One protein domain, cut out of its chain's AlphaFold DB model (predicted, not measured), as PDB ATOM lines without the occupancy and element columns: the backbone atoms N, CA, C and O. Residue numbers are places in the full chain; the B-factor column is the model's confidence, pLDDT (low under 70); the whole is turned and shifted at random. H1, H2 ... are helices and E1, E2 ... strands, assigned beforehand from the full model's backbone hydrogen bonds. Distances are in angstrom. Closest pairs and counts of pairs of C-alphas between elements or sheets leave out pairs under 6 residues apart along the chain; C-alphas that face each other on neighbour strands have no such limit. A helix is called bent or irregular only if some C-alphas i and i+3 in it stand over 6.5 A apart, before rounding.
ATOM      1  N   ILE A   3     -10.362 -33.524 102.814       80.44
ATOM      2  CA  ILE A   3     -10.600 -34.779 102.093       80.44
ATOM      3  C   ILE A   3      -9.874 -35.889 102.845       80.44
ATOM      4  O   ILE A   3      -8.696 -35.737 103.156       80.44
ATOM      5  N   LYS A   4     -10.566 -36.995 103.099       84.69
ATOM      6  CA  LYS A   4      -9.986 -38.237 103.602       84.69
ATOM      7  C   LYS A   4     -10.274 -39.356 102.605       84.69
ATOM      8  O   LYS A   4     -11.405 -39.466 102.129       84.69
ATOM      9  N   PHE A   5      -9.257 -40.148 102.279       81.06
ATOM     10  CA  PHE A   5      -9.378 -41.350 101.459       81.06
ATOM     11  C   PHE A   5      -8.929 -42.542 102.301       81.06
ATOM     12  O   PHE A   5      -7.788 -42.568 102.749       81.06
ATOM     13  N   ASP A   6      -9.824 -43.501 102.510       84.31
ATOM     14  CA  ASP A   6      -9.532 -44.738 103.227       84.31
ATOM     15  C   ASP A   6      -9.791 -45.939 102.306       84.31
ATOM     16  O   ASP A   6     -10.778 -45.978 101.561       84.31
ATOM     17  N   VAL A   7      -8.920 -46.941 102.392       80.31
ATOM     18  CA  VAL A   7      -9.111 -48.267 101.791       80.31
ATOM     19  C   VAL A   7      -9.391 -49.231 102.933       80.31
ATOM     20  O   VAL A   7      -8.621 -49.285 103.888       80.31
ATOM     21  N   GLY A   8     -10.521 -49.931 102.868       78.38
ATOM     22  CA  GLY A   8     -10.854 -50.976 103.829       78.38
ATOM     23  C   GLY A   8     -10.026 -52.237 103.602       78.38
ATOM     24  O   GLY A   8      -9.432 -52.417 102.540       78.38
ATOM     25  N   ASP A   9     -10.034 -53.117 104.597       82.06
ATOM     26  CA  ASP A   9      -9.298 -54.377 104.548       82.06
ATOM     27  C   ASP A   9      -9.748 -55.260 103.369       82.06
ATOM     28  O   ASP A   9     -10.914 -55.251 102.953       82.06
ATOM     29  N   PHE A  10      -8.806 -56.034 102.830       79.00
ATOM     30  CA  PHE A  10      -9.079 -57.018 101.788       79.00
ATOM     31  C   PHE A  10      -9.667 -58.288 102.406       79.00
ATOM     32  O   PHE A  10      -9.012 -58.985 103.176       79.00
ATOM     33  N   GLU A  11     -10.901 -58.619 102.033       81.56
ATOM     34  CA  GLU A  11     -11.593 -59.826 102.479       81.56
ATOM     35  C   GLU A  11     -11.593 -60.884 101.360       81.56
ATOM     36  O   GLU A  11     -12.259 -60.707 100.331       81.56
ATOM     37  N   PRO A  12     -10.875 -62.012 101.515       77.62
ATOM     38  CA  PRO A  12     -10.945 -63.105 100.553       77.62
ATOM     39  C   PRO A  12     -12.321 -63.784 100.617       77.62
ATOM     40  O   PRO A  12     -12.735 -64.297 101.656       77.62
ATOM     41  N   ILE A  13     -13.027 -63.823  99.485       78.50
ATOM     42  CA  ILE A  13     -14.357 -64.444  99.354       78.50
ATOM     43  C   ILE A  13     -14.247 -65.887  98.841       78.50
ATOM     44  O   ILE A  13     -15.033 -66.758  99.213       78.50
ATOM     45  N   SER A  14     -13.269 -66.154  97.978       75.88
ATOM     46  CA  SER A  14     -12.936 -67.488  97.471       75.88
ATOM     47  C   SER A  14     -11.453 -67.552  97.100       75.88
ATOM     48  O   SER A  14     -10.741 -66.553  97.162       75.88
ATOM     49  N   THR A  15     -10.986 -68.710  96.628       71.69
ATOM     50  CA  THR A  15      -9.628 -68.889  96.081       71.69
ATOM     51  C   THR A  15      -9.280 -67.951  94.924       71.69
ATOM     52  O   THR A  15      -8.110 -67.829  94.579       71.69
ATOM     53  N   ASN A  16     -10.265 -67.317  94.291       74.75
ATOM     54  CA  ASN A  16     -10.059 -66.438  93.146       74.75
ATOM     55  C   ASN A  16     -10.851 -65.132  93.231       74.75
ATOM     56  O   ASN A  16     -10.981 -64.445  92.215       74.75
ATOM     57  N   ALA A  17     -11.408 -64.799  94.395       79.81
ATOM     58  CA  ALA A  17     -12.199 -63.593  94.564       79.81
ATOM     59  C   ALA A  17     -11.865 -62.867  95.864       79.81
ATOM     60  O   ALA A  17     -11.789 -63.483  96.927       79.81
ATOM     61  N   ILE A  18     -11.726 -61.548  95.761       82.81
ATOM     62  CA  ILE A  18     -11.465 -60.643  96.883       82.81
ATOM     63  C   ILE A  18     -12.497 -59.532  96.868       82.81
ATOM     64  O   ILE A  18     -12.769 -58.943  95.817       82.81
ATOM     65  N   ALA A  19     -13.053 -59.247  98.037       86.81
ATOM     66  CA  ALA A  19     -13.873 -58.082  98.284       86.81
ATOM     67  C   ALA A  19     -13.094 -57.040  99.087       86.81
ATOM     68  O   ALA A  19     -12.243 -57.376  99.902       86.81
ATOM     69  N   TRP A  20     -13.386 -55.769  98.848       88.94
ATOM     70  CA  TRP A  20     -12.923 -54.663  99.685       88.94
ATOM     71  C   TRP A  20     -13.848 -53.465  99.499       88.94
ATOM     72  O   TRP A  20     -14.761 -53.478  98.665       88.94
ATOM     73  N   SER A  21     -13.605 -52.404 100.258       89.38
ATOM     74  CA  SER A  21     -14.315 -51.141 100.092       89.38
ATOM     75  C   SER A  21     -13.349 -49.967 100.070       89.38
ATOM     76  O   SER A  21     -12.272 -50.015 100.657       89.38
ATOM     77  N   THR A  22     -13.733 -48.903  99.380       89.94
ATOM     78  CA  THR A  22     -13.047 -47.612  99.432       89.94
ATOM     79  C   THR A  22     -14.012 -46.551  99.937       89.94
ATOM     80  O   THR A  22     -15.198 -46.546  99.584       89.94
ATOM     81  N   LEU A  23     -13.508 -45.649 100.776       91.12
ATOM     82  CA  LEU A  23     -14.246 -44.533 101.348       91.12
ATOM     83  C   LEU A  23     -13.550 -43.223 100.986       91.12
ATOM     84  O   LEU A  23     -12.361 -43.042 101.231       91.12
ATOM     85  N   VAL A  24     -14.330 -42.276 100.471       90.75
ATOM     86  CA  VAL A  24     -13.930 -40.872 100.392       90.75
ATOM     87  C   VAL A  24     -14.871 -40.039 101.230       90.75
ATOM     88  O   VAL A  24     -16.079 -40.026 100.987       90.75
ATOM     89  N   GLU A  25     -14.308 -39.325 102.195       91.69
ATOM     90  CA  GLU A  25     -15.011 -38.342 103.003       91.69
ATOM     91  C   GLU A  25     -14.548 -36.937 102.618       91.69
ATOM     92  O   GLU A  25     -13.353 -36.645 102.575       91.69
ATOM     93  N   VAL A  26     -15.508 -36.061 102.337       89.25
ATOM     94  CA  VAL A  26     -15.267 -34.651 102.048       89.25
ATOM     95  C   VAL A  26     -16.042 -33.805 103.035       89.25
ATOM     96  O   VAL A  26     -17.271 -33.780 103.006       89.25
ATOM     97  N   VAL A  27     -15.313 -33.072 103.869       88.25
ATOM     98  CA  VAL A  27     -15.878 -32.108 104.811       88.25
ATOM     99  C   VAL A  27     -15.841 -30.722 104.178       88.25
ATOM    100  O   VAL A  27     -14.769 -30.187 103.851       88.25
ATOM    101  N   LEU A  28     -17.022 -30.141 103.993       86.38
ATOM    102  CA  LEU A  28     -17.210 -28.775 103.536       86.38
ATOM    103  C   LEU A  28     -17.178 -27.842 104.742       86.38
ATOM    104  O   LEU A  28     -17.827 -28.079 105.759       86.38
ATOM    105  N   LEU A  29     -16.364 -26.802 104.608       85.62
ATOM    106  CA  LEU A  29     -16.146 -25.811 105.646       85.62
ATOM    107  C   LEU A  29     -16.723 -24.482 105.175       85.62
ATOM    108  O   LEU A  29     -16.547 -24.131 104.005       85.62
ATOM    109  N   GLU A  30     -17.371 -23.765 106.079       82.50
ATOM    110  CA  GLU A  30     -17.867 -22.411 105.864       82.50
ATOM    111  C   GLU A  30     -16.994 -21.421 106.645       82.50
ATOM    112  O   GLU A  30     -16.563 -21.712 107.759       82.50
ATOM    113  N   GLY A  31     -16.698 -20.262 106.049       76.44
ATOM    114  CA  GLY A  31     -15.877 -19.215 106.670       76.44
ATOM    115  C   GLY A  31     -14.383 -19.227 106.286       76.44
ATOM    116  O   GLY A  31     -13.938 -20.050 105.479       76.44
ATOM    117  N   PRO A  32     -13.593 -18.263 106.803       72.31
ATOM    118  CA  PRO A  32     -12.176 -18.101 106.471       72.31
ATOM    119  C   PRO A  32     -11.299 -19.228 107.043       72.31
ATOM    120  O   PRO A  32     -11.625 -19.840 108.061       72.31
ATOM    121  N   LEU A  33     -10.159 -19.498 106.388       64.19
ATOM    122  CA  LEU A  33      -9.153 -20.474 106.838       64.19
ATOM    123  C   LEU A  33      -8.675 -20.129 108.261       64.19
ATOM    124  O   LEU A  33      -8.095 -19.067 108.468       64.19
ATOM    125  N   GLY A  34      -8.907 -21.034 109.219       65.75
ATOM    126  CA  GLY A  34      -8.524 -20.880 110.634       65.75
ATOM    127  C   GLY A  34      -9.699 -20.696 111.603       65.75
ATOM    128  O   GLY A  34      -9.561 -21.038 112.772       65.75
ATOM    129  N   GLU A  35     -10.857 -20.251 111.111       75.94
ATOM    130  CA  GLU A  35     -12.100 -20.080 111.892       75.94
ATOM    131  C   GLU A  35     -13.273 -20.852 111.266       75.94
ATOM    132  O   GLU A  35     -14.436 -20.561 111.525       75.94
ATOM    133  N   SER A  36     -12.979 -21.801 110.372       80.31
ATOM    134  CA  SER A  36     -14.010 -22.439 109.561       80.31
ATOM    135  C   SER A  36     -14.810 -23.477 110.351       80.31
ATOM    136  O   SER A  36     -14.225 -24.346 111.000       80.31
ATOM    137  N   GLU A  37     -16.134 -23.446 110.214       83.62
ATOM    138  CA  GLU A  37     -17.040 -24.439 110.800       83.62
ATOM    139  C   GLU A  37     -17.412 -25.515 109.772       83.62
ATOM    140  O   GLU A  37     -17.520 -25.254 108.571       83.62
ATOM    141  N   GLU A  38     -17.583 -26.754 110.234       86.12
ATOM    142  CA  GLU A  38     -18.111 -27.835 109.405       86.12
ATOM    143  C   GLU A  38     -19.610 -27.623 109.186       86.12
ATOM    144  O   GLU A  38     -20.373 -27.616 110.149       86.12
ATOM    145  N   PHE A  39     -20.044 -27.503 107.930       87.25
ATOM    146  CA  PHE A  39     -21.475 -27.359 107.624       87.25
ATOM    147  C   PHE A  39     -22.056 -28.565 106.877       87.25
ATOM    148  O   PHE A  39     -23.258 -28.817 106.946       87.25
ATOM    149  N   ALA A  40     -21.224 -29.334 106.167       87.56
ATOM    150  CA  ALA A  40     -21.661 -30.528 105.455       87.56
ATOM    151  C   ALA A  40     -20.533 -31.547 105.288       87.56
ATOM    152  O   ALA A  40     -19.376 -31.187 105.070       87.56
ATOM    153  N   THR A  41     -20.904 -32.828 105.288       90.50
ATOM    154  CA  THR A  41     -19.988 -33.938 105.016       90.50
ATOM    155  C   THR A  41     -20.576 -34.834 103.938       90.50
ATOM    156  O   THR A  41     -21.679 -35.360 104.090       90.50
ATOM    157  N   ILE A  42     -19.831 -35.032 102.853       91.94
ATOM    158  CA  ILE A  42     -20.182 -35.948 101.766       91.94
ATOM    159  C   ILE A  42     -19.322 -37.201 101.916       91.94
ATOM    160  O   ILE A  42     -18.095 -37.122 101.876       91.94
ATOM    161  N   ARG A  43     -19.963 -38.363 102.067       93.31
ATOM    162  CA  ARG A  43     -19.296 -39.670 102.118       93.31
ATOM    163  C   ARG A  43     -19.649 -40.481 100.887       93.31
ATOM    164  O   ARG A  43     -20.821 -40.657 100.568       93.31
ATOM    165  N   SER A  44     -18.633 -40.997 100.215       93.19
ATOM    166  CA  SER A  44     -18.776 -41.878  99.065       93.19
ATOM    167  C   SER A  44     -18.120 -43.210  99.392       93.19
ATOM    168  O   SER A  44     -16.915 -43.250  99.611       93.19
ATOM    169  N   VAL A  45     -18.913 -44.282  99.430       92.38
ATOM    170  CA  VAL A  45     -18.435 -45.656  99.641       92.38
ATOM    171  C   VAL A  45     -18.599 -46.434  98.341       92.38
ATOM    172  O   VAL A  45     -19.662 -46.392  97.709       92.38
ATOM    173  N   VAL A  46     -17.546 -47.132  97.927       90.75
ATOM    174  CA  VAL A  46     -17.572 -48.041  96.779       90.75
ATOM    175  C   VAL A  46     -17.114 -49.413  97.257       90.75
ATOM    176  O   VAL A  46     -15.979 -49.582  97.683       90.75
ATOM    177  N   ASN A  47     -18.021 -50.387  97.194       89.75
ATOM    178  CA  ASN A  47     -17.710 -51.785  97.475       89.75
ATOM    179  C   ASN A  47     -17.270 -52.464  96.184       89.75
ATOM    180  O   ASN A  47     -17.900 -52.285  95.137       89.75
ATOM    181  N   CYS A  48     -16.210 -53.249  96.274       88.12
ATOM    182  CA  CYS A  48     -15.550 -53.866  95.141       88.12
ATOM    183  C   CYS A  48     -15.504 -55.375  95.324       88.12
ATOM    184  O   CYS A  48     -15.309 -55.868  96.431       88.12
ATOM    185  N   LEU A  49     -15.669 -56.094  94.216       88.00
ATOM    186  CA  LEU A  49     -15.429 -57.526  94.120       88.00
ATOM    187  C   LEU A  49     -14.548 -57.753  92.895       88.00
ATOM    188  O   LEU A  49     -14.982 -57.519  91.766       88.00
ATOM    189  N   LEU A  50     -13.317 -58.201  93.115       84.50
ATOM    190  CA  LEU A  50     -12.413 -58.631  92.055       84.50
ATOM    191  C   LEU A  50     -12.515 -60.145  91.920       84.50
ATOM    192  O   LEU A  50     -12.442 -60.862  92.912       84.50
ATOM    193  N   THR A  51     -12.675 -60.637  90.694       83.75
ATOM    194  CA  THR A  51     -12.615 -62.069  90.379       83.75
ATOM    195  C   THR A  51     -11.502 -62.312  89.372       83.75
ATOM    196  O   THR A  51     -11.518 -61.764  88.271       83.75
ATOM    197  N   LEU A  52     -10.543 -63.155  89.738       75.62
ATOM    198  CA  LEU A  52      -9.436 -63.553  88.882       75.62
ATOM    199  C   LEU A  52      -9.872 -64.756  88.036       75.62
ATOM    200  O   LEU A  52     -10.316 -65.784  88.555       75.62
ATOM    201  N   SER A  53      -9.775 -64.622  86.715       73.12
ATOM    202  CA  SER A  53     -10.103 -65.680  85.755       73.12
ATOM    203  C   SER A  53      -8.858 -66.057  84.951       73.12
ATOM    204  O   SER A  53      -8.132 -65.191  84.475       73.12
ATOM    205  N   GLY A  54      -8.574 -67.360  84.838       63.97
ATOM    206  CA  GLY A  54      -7.419 -67.880  84.085       63.97
ATOM    207  C   GLY A  54      -6.085 -67.929  84.843       63.97
ATOM    208  O   GLY A  54      -5.092 -68.381  84.283       63.97
ATOM    209  N   VAL A  55      -6.057 -67.524  86.112       56.44
ATOM    210  CA  VAL A  55      -4.885 -67.642  86.990       56.44
ATOM    211  C   VAL A  55      -4.975 -68.996  87.702       56.44
ATOM    212  O   VAL A  55      -5.966 -69.257  88.385       56.44
ATOM    213  N   SER A  56      -4.000 -69.898  87.515       53.75
ATOM    214  CA  SER A  56      -3.943 -71.123  88.331       53.75
ATOM    215  C   SER A  56      -3.855 -70.712  89.800       53.75
ATOM    216  O   SER A  56      -3.137 -69.760  90.094       53.75
ATOM    217  N   SER A  57      -4.511 -71.428  90.716       51.62
ATOM    218  CA  SER A  57      -4.490 -71.144  92.165       51.62
ATOM    219  C   SER A  57      -3.082 -70.966  92.755       51.62
ATOM    220  O   SER A  57      -2.927 -70.362  93.806       51.62
ATOM    221  N   ASP A  58      -2.055 -71.456  92.056       54.12
ATOM    222  CA  ASP A  58      -0.645 -71.346  92.416       54.12
ATOM    223  C   ASP A  58       0.033 -70.016  92.036       54.12
ATOM    224  O   ASP A  58       1.207 -69.851  92.358       54.12
ATOM    225  N   ALA A  59      -0.643 -69.104  91.329       51.50
ATOM    226  CA  ALA A  59      -0.081 -67.829  90.858       51.50
ATOM    227  C   ALA A  59      -0.585 -66.601  91.640       51.50
ATOM    228  O   ALA A  59      -0.136 -65.494  91.381       51.50
ATOM    229  N   VAL A  60      -1.471 -66.795  92.622       54.66
ATOM    230  CA  VAL A  60      -1.819 -65.786  93.635       54.66
ATOM    231  C   VAL A  60      -1.205 -66.257  94.950       54.66
ATOM    232  O   VAL A  60      -1.901 -66.766  95.824       54.66
ATOM    233  N   LYS A  61       0.129 -66.258  95.031       54.34
ATOM    234  CA  LYS A  61       0.843 -66.817  96.191       54.34
ATOM    235  C   LYS A  61       1.166 -65.793  97.265       54.34
ATOM    236  O   LYS A  61       1.420 -66.203  98.393       54.34
ATOM    237  N   GLU A  62       1.099 -64.503  96.955       65.69
ATOM    238  CA  GLU A  62       1.470 -63.460  97.903       65.69
ATOM    239  C   GLU A  62       0.374 -62.390  97.935       65.69
ATOM    240  O   GLU A  62       0.101 -61.705  96.953       65.69
ATOM    241  N   GLU A  63      -0.301 -62.291  99.082       65.69
ATOM    242  CA  GLU A  63      -1.311 -61.272  99.404       65.69
ATOM    243  C   GLU A  63      -0.815 -59.852  99.076       65.69
ATOM    244  O   GLU A  63      -1.585 -59.000  98.633       65.69
ATOM    245  N   GLU A  64       0.498 -59.643  99.193       70.75
ATOM    246  CA  GLU A  64       1.212 -58.404  98.894       70.75
ATOM    247  C   GLU A  64       1.211 -58.049  97.394       70.75
ATOM    248  O   GLU A  64       0.921 -56.906  97.043       70.75
ATOM    249  N   GLU A  65       1.420 -59.014  96.489       73.31
ATOM    250  CA  GLU A  65       1.366 -58.779  95.034       73.31
ATOM    251  C   GLU A  65      -0.046 -58.387  94.579       73.31
ATOM    252  O   GLU A  65      -0.231 -57.527  93.715       73.31
ATOM    253  N   LEU A  66      -1.067 -59.006  95.177       73.38
ATOM    254  CA  LEU A  66      -2.458 -58.709  94.854       73.38
ATOM    255  C   LEU A  66      -2.890 -57.354  95.420       73.38
ATOM    256  O   LEU A  66      -3.549 -56.585  94.718       73.38
ATOM    257  N   ALA A  67      -2.473 -57.031  96.645       72.81
ATOM    258  CA  ALA A  67      -2.661 -55.705  97.221       72.81
ATOM    259  C   ALA A  67      -1.979 -54.626  96.365       72.81
ATOM    260  O   ALA A  67      -2.585 -53.586  96.095       72.81
ATOM    261  N   GLN A  68      -0.769 -54.888  95.861       76.38
ATOM    262  CA  GLN A  68      -0.061 -53.977  94.966       76.38
ATOM    263  C   GLN A  68      -0.799 -53.794  93.634       76.38
ATOM    264  O   GLN A  68      -1.035 -52.661  93.220       76.38
ATOM    265  N   LEU A  69      -1.253 -54.876  92.998       77.12
ATOM    266  CA  LEU A  69      -2.008 -54.816  91.743       77.12
ATOM    267  C   LEU A  69      -3.321 -54.034  91.895       77.12
ATOM    268  O   LEU A  69      -3.678 -53.219  91.039       77.12
ATOM    269  N   ILE A  70      -4.042 -54.255  92.996       77.38
ATOM    270  CA  ILE A  70      -5.252 -53.496  93.321       77.38
ATOM    271  C   ILE A  70      -4.905 -52.020  93.548       77.38
ATOM    272  O   ILE A  70      -5.600 -51.140  93.028       77.38
ATOM    273  N   SER A  71      -3.818 -51.740  94.264       76.56
ATOM    274  CA  SER A  71      -3.389 -50.373  94.540       76.56
ATOM    275  C   SER A  71      -2.998 -49.610  93.274       76.56
ATOM    276  O   SER A  71      -3.436 -48.478  93.069       76.56
ATOM    277  N   GLU A  72      -2.251 -50.241  92.370       79.44
ATOM    278  CA  GLU A  72      -1.768 -49.616  91.138       79.44
ATOM    279  C   GLU A  72      -2.874 -49.417  90.096       79.44
ATOM    280  O   GLU A  72      -2.897 -48.401  89.396       79.44
ATOM    281  N   HIS A  73      -3.812 -50.362  89.983       78.94
ATOM    282  CA  HIS A  73      -4.782 -50.358  88.885       78.94
ATOM    283  C   HIS A  73      -6.215 -50.056  89.313       78.94
ATOM    284  O   HIS A  73      -6.931 -49.345  88.601       78.94
ATOM    285  N   ALA A  74      -6.663 -50.576  90.457       82.25
ATOM    286  CA  ALA A  74      -8.043 -50.406  90.885       82.25
ATOM    287  C   ALA A  74      -8.246 -49.086  91.634       82.25
ATOM    288  O   ALA A  74      -9.223 -48.396  91.352       82.25
ATOM    289  N   HIS A  75      -7.338 -48.677  92.529       82.38
ATOM    290  CA  HIS A  75      -7.523 -47.437  93.299       82.38
ATOM    291  C   HIS A  75      -7.704 -46.182  92.426       82.38
ATOM    292  O   HIS A  75      -8.659 -45.445  92.686       82.38
ATOM    293  N   PRO A  76      -6.922 -45.938  91.351       84.00
ATOM    294  CA  PRO A  76      -7.155 -44.784  90.477       84.00
ATOM    295  C   PRO A  76      -8.531 -44.820  89.799       84.00
ATOM    296  O   PRO A  76      -9.223 -43.802  89.705       84.00
ATOM    297  N   PHE A  77      -8.962 -46.007  89.365       85.94
ATOM    298  CA  PHE A  77     -10.280 -46.202  88.770       85.94
ATOM    299  C   PHE A  77     -11.402 -45.944  89.787       85.94
ATOM    300  O   PHE A  77     -12.318 -45.168  89.509       85.94
ATOM    301  N   LEU A  78     -11.312 -46.514  90.988       88.44
ATOM    302  CA  LEU A  78     -12.292 -46.324  92.061       88.44
ATOM    303  C   LEU A  78     -12.346 -44.872  92.534       88.44
ATOM    304  O   LEU A  78     -13.429 -44.319  92.735       88.44
ATOM    305  N   TYR A  79     -11.194 -44.213  92.628       87.69
ATOM    306  CA  TYR A  79     -11.128 -42.793  92.929       87.69
ATOM    307  C   TYR A  79     -11.881 -41.970  91.887       87.69
ATOM    308  O   TYR A  79     -12.679 -41.116  92.263       87.69
ATOM    309  N   SER A  80     -11.750 -42.278  90.593       90.94
ATOM    310  CA  SER A  80     -12.522 -41.587  89.549       90.94
ATOM    311  C   SER A  80     -14.045 -41.686  89.757       90.94
ATOM    312  O   SER A  80     -14.756 -40.700  89.546       90.94
ATOM    313  N   ILE A  81     -14.540 -42.821  90.271       92.81
ATOM    314  CA  ILE A  81     -15.953 -43.013  90.633       92.81
ATOM    315  C   ILE A  81     -16.323 -42.131  91.829       92.81
ATOM    316  O   ILE A  81     -17.354 -41.453  91.800       92.81
ATOM    317  N   HIS A  82     -15.485 -42.093  92.868       93.94
ATOM    318  CA  HIS A  82     -15.705 -41.211  94.015       93.94
ATOM    319  C   HIS A  82     -15.770 -39.740  93.602       93.94
ATOM    320  O   HIS A  82     -16.679 -39.031  94.036       93.94
ATOM    321  N   ARG A  83     -14.864 -39.293  92.721       93.38
ATOM    322  CA  ARG A  83     -14.847 -37.922  92.189       93.38
ATOM    323  C   ARG A  83     -16.159 -37.557  91.506       93.38
ATOM    324  O   ARG A  83     -16.706 -36.496  91.795       93.38
ATOM    325  N   ALA A  84     -16.665 -38.429  90.634       93.00
ATOM    326  CA  ALA A  84     -17.932 -38.206  89.945       93.00
ATOM    327  C   ALA A  84     -19.099 -38.109  90.941       93.00
ATOM    328  O   ALA A  84     -19.829 -37.121  90.937       93.00
ATOM    329  N   ARG A  85     -19.206 -39.067  91.872       92.81
ATOM    330  CA  ARG A  85     -20.283 -39.096  92.877       92.81
ATOM    331  C   ARG A  85     -20.272 -37.887  93.811       92.81
ATOM    332  O   ARG A  85     -21.326 -37.380  94.169       92.81
ATOM    333  N   ILE A  86     -19.094 -37.417  94.216       92.69
ATOM    334  CA  ILE A  86     -18.961 -36.246  95.096       92.69
ATOM    335  C   ILE A  86     -19.305 -34.956  94.347       92.69
ATOM    336  O   ILE A  86     -19.969 -34.082  94.909       92.69
ATOM    337  N   ALA A  87     -18.912 -34.840  93.076       91.94
ATOM    338  CA  ALA A  87     -19.307 -33.713  92.237       91.94
ATOM    339  C   ALA A  87     -20.833 -33.663  92.044       91.94
ATOM    340  O   ALA A  87     -21.431 -32.599  92.182       91.94
ATOM    341  N   GLU A  88     -21.471 -34.810  91.798       92.31
ATOM    342  CA  GLU A  88     -22.931 -34.920  91.690       92.31
ATOM    343  C   GLU A  88     -23.634 -34.587  93.012       92.31
ATOM    344  O   GLU A  88     -24.557 -33.773  93.030       92.31
ATOM    345  N   ALA A  89     -23.176 -35.163  94.129       91.06
ATOM    346  CA  ALA A  89     -23.768 -34.929  95.444       91.06
ATOM    347  C   ALA A  89     -23.657 -33.459  95.870       91.06
ATOM    348  O   ALA A  89     -24.634 -32.877  96.327       91.06
ATOM    349  N   SER A  90     -22.493 -32.837  95.677       89.69
ATOM    350  CA  SER A  90     -22.306 -31.418  96.001       89.69
ATOM    351  C   SER A  90     -23.157 -30.502  95.120       89.69
ATOM    352  O   SER A  90     -23.781 -29.584  95.639       89.69
ATOM    353  N   ALA A  91     -23.266 -30.778  93.817       88.81
ATOM    354  CA  ALA A  91     -24.150 -30.016  92.937       88.81
ATOM    355  C   ALA A  91     -25.632 -30.128  93.349       88.81
ATOM    356  O   ALA A  91     -26.376 -29.158  93.239       88.81
ATOM    357  N   ALA A  92     -26.059 -31.289  93.857       89.25
ATOM    358  CA  ALA A  92     -27.423 -31.503  94.341       89.25
ATOM    359  C   ALA A  92     -27.731 -30.790  95.672       89.25
ATOM    360  O   ALA A  92     -28.899 -30.605  96.008       89.25
ATOM    361  N   MET A  93     -26.705 -30.386  96.426       84.38
ATOM    362  CA  MET A  93     -26.838 -29.695  97.714       84.38
ATOM    363  C   MET A  93     -26.918 -28.162  97.583       84.38
ATOM    364  O   MET A  93     -26.825 -27.472  98.593       84.38
ATOM    365  N   ASP A  94     -27.070 -27.634  96.361       78.31
ATOM    366  CA  ASP A  94     -27.083 -26.191  96.046       78.31
ATOM    367  C   ASP A  94     -25.824 -25.444  96.538       78.31
ATOM    368  O   ASP A  94     -25.828 -24.247  96.818       78.31
TER     369      ASP A  94
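This is residues 3 to 94 of the 111 residues of an uncharacterized protein of Curtobacterium sp. MCBA15_001 (UniProt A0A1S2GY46). A long, twisted hairpin, E3 and E4, is widened along E3 by short strands E1 and E2; the bent helix H1 crosses one face with its second arm, the other face bare. The 92 printed residues run E1 E2 E3 E4 H1, antiparallel, mixed in class; loose, radius of gyration of the C-alphas 17.4 A, spanning 56 by 26 by 19 A.

E3, residues 17 to 30, and E4, 37 to 51, form a hairpin, N 22 and O 46 within hydrogen-bond range at 2.9 A. On E3's other side lie E1, residues 3 to 7, N 4 to O 25 2.9 A, and E2, residues 11 to 14, a hairpin with E3, N 11 to O 19 2.8 A. E2, E3 and E4 make a meander, each the antiparallel neighbour of the one before. H1, residues 63 to 92, one helix by its hydrogen bonds, is bent: C-alphas 72 and 75 are 6.5 A apart; arms H1a, to 72, and H1b, from 75, stand at a steep tilt of 49 degrees. H1b is on the sheet, height 8.6 A, closest C-alphas Ser 44 and His 82, 5.9 A. In both arms every O i to N i+4 pair is within range.

E1 begins at C-alpha 3 (-10.600, -34.779, 102.093); H1b ends at C-alpha 92 (-27.423, -31.503, 94.341). E3 measures 43.1 A, E4 43.0 A.

The printed part has no cut; the E4 to H1 link is long. Confidence is under 70 at residues 33 to 34 and 54 to 63.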